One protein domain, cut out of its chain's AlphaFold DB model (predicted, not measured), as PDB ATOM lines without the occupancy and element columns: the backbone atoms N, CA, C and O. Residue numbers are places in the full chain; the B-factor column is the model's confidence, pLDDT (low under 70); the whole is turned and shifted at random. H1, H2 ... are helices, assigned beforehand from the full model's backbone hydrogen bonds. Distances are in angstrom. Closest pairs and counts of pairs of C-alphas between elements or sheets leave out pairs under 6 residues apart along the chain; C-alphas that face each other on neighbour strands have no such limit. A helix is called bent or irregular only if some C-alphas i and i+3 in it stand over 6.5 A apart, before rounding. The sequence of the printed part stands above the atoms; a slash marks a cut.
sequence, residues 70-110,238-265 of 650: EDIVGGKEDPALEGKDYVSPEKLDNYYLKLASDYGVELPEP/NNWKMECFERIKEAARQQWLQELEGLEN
ATOM      1  N   GLU A  70      33.248 -53.134   2.239       81.94
ATOM      2  CA  GLU A  70      33.295 -52.304   3.445       81.94
ATOM      3  C   GLU A  70      33.963 -50.941   3.223       81.94
ATOM      4  O   GLU A  70      33.633 -49.984   3.928       81.94
ATOM      5  N   ASP A  71      34.859 -50.836   2.238       82.38
ATOM      6  CA  ASP A  71      35.520 -49.577   1.880       82.38
ATOM      7  C   ASP A  71      34.570 -48.607   1.162       82.38
ATOM      8  O   ASP A  71      34.861 -47.414   1.059       82.38
ATOM      9  N   ILE A  72      33.422 -49.083   0.669       85.50
ATOM     10  CA  ILE A  72      32.441 -48.268  -0.050       85.50
ATOM     11  C   ILE A  72      31.494 -47.610   0.954       85.50
ATOM     12  O   ILE A  72      30.619 -48.250   1.539       85.50
ATOM     13  N   VAL A  73      31.653 -46.296   1.114       83.06
ATOM     14  CA  VAL A  73      30.871 -45.484   2.053       83.06
ATOM     15  C   VAL A  73      29.975 -44.502   1.302       83.06
ATOM     16  O   VAL A  73      30.452 -43.708   0.486       83.06
ATOM     17  N   GLY A  74      28.673 -44.549   1.598       75.25
ATOM     18  CA  GLY A  74      27.645 -43.736   0.931       75.25
ATOM     19  C   GLY A  74      27.343 -42.380   1.577       75.25
ATOM     20  O   GLY A  74      26.451 -41.678   1.110       75.25
ATOM     21  N   GLY A  75      28.060 -42.006   2.640       76.25
ATOM     22  CA  GLY A  75      27.902 -40.732   3.353       76.25
ATOM     23  C   GLY A  75      27.496 -40.907   4.816       76.25
ATOM     24  O   GLY A  75      27.498 -42.017   5.338       76.25
ATOM     25  N   LYS A  76      27.157 -39.809   5.500       72.00
ATOM     26  CA  LYS A  76      26.885 -39.795   6.958       72.00
ATOM     27  C   LYS A  76      25.738 -40.693   7.434       72.00
ATOM     28  O   LYS A  76      25.686 -41.004   8.618       72.00
ATOM     29  N   GLU A  77      24.813 -41.058   6.550       71.56
ATOM     30  CA  GLU A  77      23.679 -41.940   6.869       71.56
ATOM     31  C   GLU A  77      24.049 -43.436   6.821       71.56
ATOM     32  O   GLU A  77      23.203 -44.276   7.122       71.56
ATOM     33  N   ASP A  78      25.292 -43.774   6.453       74.44
ATOM     34  CA  ASP A  78      25.790 -45.150   6.386       74.44
ATOM     35  C   ASP A  78      25.982 -45.741   7.802       74.44
ATOM     36  O   ASP A  78      26.806 -45.229   8.572       74.44
ATOM     37  N   PRO A  79      25.297 -46.850   8.150       71.06
ATOM     38  CA  PRO A  79      25.413 -47.499   9.458       71.06
ATOM     39  C   PRO A  79      26.844 -47.931   9.804       71.06
ATOM     40  O   PRO A  79      27.209 -48.002  10.976       71.06
ATOM     41  N   ALA A  80      27.700 -48.179   8.804       67.31
ATOM     42  CA  ALA A  80      29.090 -48.586   9.024       67.31
ATOM     43  C   ALA A  80      29.963 -47.497   9.682       67.31
ATOM     44  O   ALA A  80      31.066 -47.800  10.154       67.31
ATOM     45  N   LEU A  81      29.480 -46.248   9.710       67.75
ATOM     46  CA  LEU A  81      30.134 -45.100  10.342       67.75
ATOM     47  C   LEU A  81      29.711 -44.891  11.806       67.75
ATOM     48  O   LEU A  81      30.324 -44.079  12.505       67.75
ATOM     49  N   GLU A  82      28.694 -45.604  12.296       63.38
ATOM     50  CA  GLU A  82      28.166 -45.417  13.648       63.38
ATOM     51  C   GLU A  82      29.199 -45.858  14.708       63.38
ATOM     52  O   GLU A  82      29.622 -47.012  14.767       63.38
ATOM     53  N   GLY A  83      29.657 -44.912  15.538       57.50
ATOM     54  CA  GLY A  83      30.623 -45.164  16.618       57.50
ATOM     55  C   GLY A  83      32.104 -45.198  16.213       57.50
ATOM     56  O   GLY A  83      32.937 -45.575  17.039       57.50
ATOM     57  N   LYS A  84      32.460 -44.801  14.982       58.62
ATOM     58  CA  LYS A  84      33.855 -44.720  14.516       58.62
ATOM     59  C   LYS A  84      34.279 -43.273  14.241       58.62
ATOM     60  O   LYS A  84      33.675 -42.588  13.419       58.62
ATOM     61  N   ASP A  85      35.370 -42.838  14.873       55.00
ATOM     62  CA  ASP A  85      36.010 -41.541  14.612       55.00
ATOM     63  C   ASP A  85      36.783 -41.584  13.282       55.00
ATOM     64  O   ASP A  85      37.995 -41.808  13.240       55.00
ATOM     65  N   TYR A  86      36.081 -41.403  12.163       55.59
ATOM     66  CA  TYR A  86      36.722 -41.243  10.858       55.59
ATOM     67  C   TYR A  86      37.296 -39.829  10.684       55.59
ATOM     68  O   TYR A  86      36.730 -38.823  11.118       55.59
ATOM     69  N   VAL A  87      38.440 -39.744  10.004       48.44
ATOM     70  CA  VAL A  87      39.159 -38.491   9.751       48.44
ATOM     71  C   VAL A  87      38.387 -37.632   8.733       48.44
ATOM     72  O   VAL A  87      38.320 -37.959   7.554       48.44
ATOM     73  N   SER A  88      37.875 -36.487   9.199       54.53
ATOM     74  CA  SER A  88      37.253 -35.381   8.439       54.53
ATOM     75  C   SER A  88      35.859 -35.651   7.811       54.53
ATOM     76  O   SER A  88      35.767 -36.068   6.654       54.53
ATOM     77  N   PRO A  89      34.759 -35.275   8.503       53.62
ATOM     78  CA  PRO A  89      33.356 -35.431   8.067       53.62
ATOM     79  C   PRO A  89      32.974 -34.808   6.711       53.62
ATOM     80  O   PRO A  89      31.963 -35.184   6.125       53.62
ATOM     81  N   GLU A  90      33.751 -33.848   6.207       54.28
ATOM     82  CA  GLU A  90      33.464 -33.117   4.961       54.28
ATOM     83  C   GLU A  90      33.786 -33.912   3.680       54.28
ATOM     84  O   GLU A  90      33.323 -33.549   2.603       54.28
ATOM     85  N   LYS A  91      34.554 -35.010   3.775       54.91
ATOM     86  CA  LYS A  91      34.959 -35.834   2.615       54.91
ATOM     87  C   LYS A  91      34.141 -37.122   2.432       54.91
ATOM     88  O   LYS A  91      34.342 -37.818   1.443       54.91
ATOM     89  N   LEU A  92      33.235 -37.435   3.362       64.56
ATOM     90  CA  LEU A  92      32.497 -38.705   3.403       64.56
ATOM     91  C   LEU A  92      31.245 -38.719   2.517       64.56
ATOM     92  O   LEU A  92      30.978 -39.730   1.879       64.56
ATOM     93  N   ASP A  93      30.525 -37.598   2.408       64.50
ATOM     94  CA  ASP A  93      29.252 -37.534   1.662       64.50
ATOM     95  C   ASP A  93      29.419 -37.743   0.140       64.50
ATOM     96  O   ASP A  93      28.448 -38.028  -0.553       64.50
ATOM     97  N   ASN A  94      30.654 -37.670  -0.375       73.12
ATOM     98  CA  ASN A  94      30.984 -37.838  -1.796       73.12
ATOM     99  C   ASN A  94      32.074 -38.896  -2.048       73.12
ATOM    100  O   ASN A  94      32.646 -38.941  -3.137       73.12
ATOM    101  N   TYR A  95      32.412 -39.731  -1.060       79.81
ATOM    102  CA  TYR A  95      33.515 -40.685  -1.212       79.81
ATOM    103  C   TYR A  95      33.235 -41.722  -2.310       79.81
ATOM    104  O   TYR A  95      34.083 -41.948  -3.174       79.81
ATOM    105  N   TYR A  96      32.018 -42.271  -2.358       85.00
ATOM    106  CA  TYR A  96      31.609 -43.168  -3.443       85.00
ATOM    107  C   TYR A  96      31.641 -42.483  -4.823       85.00
ATOM    108  O   TYR A  96      31.992 -43.129  -5.803       85.00
ATOM    109  N   LEU A  97      31.356 -41.175  -4.918       86.62
ATOM    110  CA  LEU A  97      31.480 -40.416  -6.173       86.62
ATOM    111  C   LEU A  97      32.938 -40.229  -6.598       86.62
ATOM    112  O   LEU A  97      33.238 -40.203  -7.789       86.62
ATOM    113  N   LYS A  98      33.857 -40.124  -5.635       85.56
ATOM    114  CA  LYS A  98      35.287 -40.138  -5.938       85.56
ATOM    115  C   LYS A  98      35.694 -41.494  -6.518       85.56
ATOM    116  O   LYS A  98      36.320 -41.516  -7.569       85.56
ATOM    117  N   LEU A  99      35.274 -42.603  -5.900       85.94
ATOM    118  CA  LEU A  99      35.507 -43.948  -6.445       85.94
ATOM    119  C   LEU A  99      34.879 -44.111  -7.840       85.94
ATOM    120  O   LEU A  99      35.520 -44.626  -8.748       85.94
ATOM    121  N   ALA A 100      33.657 -43.614  -8.037       88.62
ATOM    122  CA  ALA A 100      32.996 -43.576  -9.340       88.62
ATOM    123  C   ALA A 100      33.860 -42.861 -10.396       88.62
ATOM    124  O   ALA A 100      34.038 -43.370 -11.499       88.62
ATOM    125  N   SER A 101      34.452 -41.715 -10.043       88.44
ATOM    126  CA  SER A 101      35.351 -40.961 -10.922       88.44
ATOM    127  C   SER A 101      36.681 -41.676 -11.172       88.44
ATOM    128  O   SER A 101      37.130 -41.705 -12.313       88.44
ATOM    129  N   ASP A 102      37.308 -42.237 -10.134       87.56
ATOM    130  CA  ASP A 102      38.615 -42.903 -10.225       87.56
ATOM    131  C   ASP A 102      38.546 -44.131 -11.158       87.56
ATOM    132  O   ASP A 102      39.468 -44.376 -11.933       87.56
ATOM    133  N   TYR A 103      37.418 -44.851 -11.148       88.88
ATOM    134  CA  TYR A 103      37.168 -46.015 -12.010       88.88
ATOM    135  C   TYR A 103      36.319 -45.704 -13.258       88.88
ATOM    136  O   TYR A 103      36.019 -46.610 -14.033       88.88
ATOM    137  N   GLY A 104      35.931 -44.443 -13.474       90.06
ATOM    138  CA  GLY A 104      35.134 -44.016 -14.631       90.06
ATOM    139  C   GLY A 104      33.779 -44.723 -14.768       90.06
ATOM    140  O   GLY A 104      33.349 -45.005 -15.884       90.06
ATOM    141  N   VAL A 105      33.120 -45.045 -13.650       92.69
ATOM    142  CA  VAL A 105      31.873 -45.824 -13.602       92.69
ATOM    143  C   VAL A 105      30.742 -45.035 -12.950       92.69
ATOM    144  O   VAL A 105      30.946 -44.335 -11.964       92.69
ATOM    145  N   GLU A 106      29.518 -45.174 -13.457       91.69
ATOM    146  CA  GLU A 106      28.334 -44.610 -12.806       91.69
ATOM    147  C   GLU A 106      27.827 -45.534 -11.690       91.69
ATOM    148  O   GLU A 106      27.436 -46.688 -11.921       91.69
ATOM    149  N   LEU A 107      27.808 -45.013 -10.462       91.31
ATOM    150  CA  LEU A 107      27.335 -45.731  -9.281       91.31
ATOM    151  C   LEU A 107      25.900 -45.336  -8.914       91.31
ATOM    152  O   LEU A 107      25.533 -44.168  -9.061       91.31
ATOM    153  N   PRO A 108      25.087 -46.287  -8.416       90.62
ATOM    154  CA  PRO A 108      23.756 -45.979  -7.911       90.62
ATOM    155  C   PRO A 108      23.838 -45.024  -6.714       90.62
ATOM    156  O   PRO A 108      24.782 -45.077  -5.923       90.62
ATOM    157  N   GLU A 109      22.831 -44.164  -6.555       88.31
ATOM    158  CA  GLU A 109      22.754 -43.293  -5.380       88.31
ATOM    159  C   GLU A 109      22.621 -44.111  -4.085       88.31
ATOM    160  O   GLU A 109      21.913 -45.123  -4.075       88.31
ATOM    161  N   PRO A 110      23.262 -43.671  -2.987       88.62
ATOM    162  CA  PRO A 110      23.148 -44.337  -1.700       88.62
ATOM    163  C   PRO A 110      21.699 -44.308  -1.188       88.62
ATOM    164  O   PRO A 110      20.983 -43.325  -1.424       88.62
ATOM    165  N   ASN A 238      23.874 -52.977   2.571       88.88
ATOM    166  CA  ASN A 238      24.763 -54.046   2.119       88.88
ATOM    167  C   ASN A 238      24.527 -54.389   0.645       88.88
ATOM    168  O   ASN A 238      25.488 -54.529  -0.109       88.88
ATOM    169  N   ASN A 239      23.266 -54.457   0.208       90.62
ATOM    170  CA  ASN A 239      22.932 -54.690  -1.197       90.62
ATOM    171  C   ASN A 239      23.451 -53.560  -2.095       90.62
ATOM    172  O   ASN A 239      24.041 -53.840  -3.137       90.62
ATOM    173  N   TRP A 240      23.301 -52.301  -1.672       92.00
ATOM    174  CA  TRP A 240      23.854 -51.156  -2.397       92.00
ATOM    175  C   TRP A 240      25.388 -51.206  -2.475       92.00
ATOM    176  O   TRP A 240      25.945 -51.052  -3.561       92.00
ATOM    177  N   LYS A 241      26.084 -51.499  -1.364       90.44
ATOM    178  CA  LYS A 241      27.553 -51.636  -1.347       90.44
ATOM    179  C   LYS A 241      28.028 -52.745  -2.276       90.44
ATOM    180  O   LYS A 241      28.969 -52.533  -3.036       90.44
ATOM    181  N   MET A 242      27.358 -53.898  -2.259       91.44
ATOM    182  CA  MET A 242      27.663 -55.008  -3.163       91.44
ATOM    183  C   MET A 242      27.436 -54.636  -4.629       91.44
ATOM    184  O   MET A 242      28.265 -54.963  -5.473       91.44
ATOM    185  N   GLU A 243      26.358 -53.914  -4.947       93.62
ATOM    186  CA  GLU A 243      26.114 -53.439  -6.311       93.62
ATOM    187  C   GLU A 243      27.202 -52.457  -6.773       93.62
ATOM    188  O   GLU A 243      27.747 -52.608  -7.868       93.62
ATOM    189  N   CYS A 244      27.565 -51.479  -5.939       91.94
ATOM    190  CA  CYS A 244      28.668 -50.559  -6.223       91.94
ATOM    191  C   CYS A 244      29.994 -51.302  -6.411       91.94
ATOM    192  O   CYS A 244      30.729 -51.013  -7.354       91.94
ATOM    193  N   PHE A 245      30.282 -52.267  -5.538       93.44
ATOM    194  CA  PHE A 245      31.491 -53.076  -5.582       93.44
ATOM    195  C   PHE A 245      31.608 -53.857  -6.889       93.44
ATOM    196  O   PHE A 245      32.638 -53.774  -7.552       93.44
ATOM    197  N   GLU A 246      30.554 -54.568  -7.298       93.44
ATOM    198  CA  GLU A 246      30.566 -55.334  -8.548       93.44
ATOM    199  C   GLU A 246      30.716 -54.420  -9.773       93.44
ATOM    200  O   GLU A 246      31.474 -54.745 -10.687       93.44
ATOM    201  N   ARG A 247      30.087 -53.234  -9.771       94.69
ATOM    202  CA  ARG A 247      30.279 -52.233 -10.837       94.69
ATOM    203  C   ARG A 247      31.723 -51.731 -10.911       94.69
ATOM    204  O   ARG A 247      32.281 -51.673 -12.003       94.69
ATOM    205  N   ILE A 248      32.332 -51.391  -9.773       93.25
ATOM    206  CA  ILE A 248      33.731 -50.930  -9.707       93.25
ATOM    207  C   ILE A 248      34.684 -52.046 -10.133       93.25
ATOM    208  O   ILE A 248      35.597 -51.813 -10.920       93.25
ATOM    209  N   LYS A 249      34.467 -53.265  -9.641       93.50
ATOM    210  CA  LYS A 249      35.288 -54.434  -9.956       93.50
ATOM    211  C   LYS A 249      35.245 -54.774 -11.442       93.50
ATOM    212  O   LYS A 249      36.290 -55.042 -12.031       93.50
ATOM    213  N   GLU A 250      34.065 -54.740 -12.057       93.81
ATOM    214  CA  GLU A 250      33.937 -54.960 -13.497       93.81
ATOM    215  C   GLU A 250      34.584 -53.819 -14.292       93.81
ATOM    216  O   GLU A 250      35.329 -54.089 -15.230       93.81
ATOM    217  N   ALA A 251      34.406 -52.557 -13.886       94.00
ATOM    218  CA  ALA A 251      35.079 -51.422 -14.525       94.00
ATOM    219  C   ALA A 251      36.614 -51.534 -14.445       94.00
ATOM    220  O   ALA A 251      37.292 -51.408 -15.464       94.00
ATOM    221  N   ALA A 252      37.159 -51.861 -13.270       94.00
ATOM    222  CA  ALA A 252      38.588 -52.098 -13.065       94.00
ATOM    223  C   ALA A 252      39.103 -53.249 -13.940       94.00
ATOM    224  O   ALA A 252      40.171 -53.154 -14.543       94.00
ATOM    225  N   ARG A 253      38.320 -54.327 -14.063       93.62
ATOM    226  CA  ARG A 253      38.637 -55.449 -14.948       93.62
ATOM    227  C   ARG A 253      38.677 -55.025 -16.414       93.62
ATOM    228  O   ARG A 253      39.598 -55.422 -17.117       93.62
ATOM    229  N   GLN A 254      37.705 -54.240 -16.876       92.75
ATOM    230  CA  GLN A 254      37.663 -53.758 -18.259       92.75
ATOM    231  C   GLN A 254      38.831 -52.817 -18.572       92.75
ATOM    232  O   GLN A 254      39.474 -52.974 -19.608       92.75
ATOM    233  N   GLN A 255      39.155 -51.892 -17.664       91.62
ATOM    234  CA  GLN A 255      40.328 -51.022 -17.799       91.62
ATOM    235  C   GLN A 255      41.624 -51.834 -17.869       91.62
ATOM    236  O   GLN A 255      42.433 -51.620 -18.768       91.62
ATOM    237  N   TRP A 256      41.788 -52.822 -16.984       94.00
ATOM    238  CA  TRP A 256      42.945 -53.713 -17.012       94.00
ATOM    239  C   TRP A 256      43.038 -54.527 -18.302       94.00
ATOM    240  O   TRP A 256      44.130 -54.697 -18.826       94.00
ATOM    241  N   LEU A 257      41.923 -55.021 -18.850       94.31
ATOM    242  CA  LEU A 257      41.936 -55.740 -20.130       94.31
ATOM    243  C   LEU A 257      42.398 -54.844 -21.289       94.31
ATOM    244  O   LEU A 257      43.168 -55.299 -22.130       94.31
ATOM    245  N   GLN A 258      41.969 -53.579 -21.313       92.69
ATOM    246  CA  GLN A 258      42.436 -52.602 -22.304       92.69
ATOM    247  C   GLN A 258      43.925 -52.280 -22.127       92.69
ATOM    248  O   GLN A 258      44.669 -52.216 -23.106       92.69
ATOM    249  N   GLU A 259      44.374 -52.094 -20.884       93.44
ATOM    250  CA  GLU A 259      45.788 -51.875 -20.576       93.44
ATOM    251  C   GLU A 259      46.636 -53.090 -20.967       93.44
ATOM    252  O   GLU A 259      47.666 -52.927 -21.615       93.44
ATOM    253  N   LEU A 260      46.170 -54.302 -20.658       94.94
ATOM    254  CA  LEU A 260      46.811 -55.562 -21.018       94.94
ATOM    255  C   LEU A 260      46.980 -55.686 -22.533       94.94
ATOM    256  O   LEU A 260      48.088 -55.954 -22.987       94.94
ATOM    257  N   GLU A 261      45.932 -55.427 -23.319       94.38
ATOM    258  CA  GLU A 261      46.024 -55.419 -24.785       94.38
ATOM    259  C   GLU A 261      47.065 -54.391 -25.272       94.38
ATOM    260  O   GLU A 261      47.877 -54.671 -26.157       94.38
ATOM    261  N   GLY A 262      47.096 -53.199 -24.668       94.69
ATOM    262  CA  GLY A 262      48.106 -52.180 -24.956       94.69
ATOM    263  C   GLY A 262      49.536 -52.633 -24.628       94.69
ATOM    264  O   GLY A 262      50.454 -52.420 -25.427       94.69
ATOM    265  N   LEU A 263      49.726 -53.279 -23.476       95.00
ATOM    266  CA  LEU A 263      51.006 -53.823 -23.022       95.00
ATOM    267  C   LEU A 263      51.482 -54.967 -23.922       95.00
ATOM    268  O   LEU A 263      52.643 -54.960 -24.330       95.00
ATOM    269  N   GLU A 264      50.604 -55.901 -24.291       93.88
ATOM    270  CA  GLU A 264      50.913 -57.005 -25.207       93.88
ATOM    271  C   GLU A 264      51.315 -56.490 -26.591       93.88
ATOM    272  O   GLU A 264      52.371 -56.861 -27.106       93.88
ATOM    273  N   ASN A 265      50.555 -55.546 -27.151       95.19
ATOM    274  CA  ASN A 265      50.895 -54.916 -28.427       95.19
ATOM    275  C   ASN A 265      52.262 -54.213 -28.375       95.19
ATOM    276  O   ASN A 265      53.066 -54.301 -29.311       95.19
TER     277      ASN A 265
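Overview. This is residues 70 to 110 and 238 to 265 of the 650 residues of an uncharacterized protein of Candidatus Altiarchaeales archaeon (UniProt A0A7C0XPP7). A long, straight helix, H2, makes the length of a loose rod, and a short helix, H1, runs side by side with part of it at a shallow tilt. The long stretch of residues 70 to 94, with no named element, loops about the other end of the rod, where residues 82 to 88 stick out, while residues 256 to 265 of H2 stick out at the opposite end. The printed part has 69 residues with two named helices, H1 then H2 along the chain, and no named strand; its class is all helix. The whole is loose, with a radius of gyration of the C-alphas of 14.5 A, and spans 50 by 24 by 17 A.

Arrangement. After residues 70 to 94, H1, residues 95 to 102, is close to but not clearly touching H2, residues 238 to 265. Their closest C-alphas, those of Ala 100 and Ile 248, are 7.4 A apart. The two helices run the same way at a shallow tilt of 18 degrees, with their centres 13.7 A apart. In both H1 and H2 every O i to N i+4 pair is within hydrogen-bond range.

Along the chain. H1 begins at C-alpha 95, at (33.515, -40.685, -1.212), and is 10.6 A long from first to last C-alpha. H2 runs 40.2 A from C-alpha 238, at (24.763, -54.046, 2.119), to C-alpha 265, at (50.895, -54.916, -28.427). Neither helix is bent.

Size, cuts and confidence. The two C-alphas farthest apart, those of Gly 83 and Asn 265, are 50.3 A apart. Without the stretches that stand free, the body has 52 residues and spans 32 by 22 by 16 A. The link from H1 to H2 is across the cut: residues 111 to 237 are not printed, and C-alphas 110 and 238 are 10.6 A apart. The mean pLDDT of the printed part is 82.4, and residues 80 to 93 are under 70.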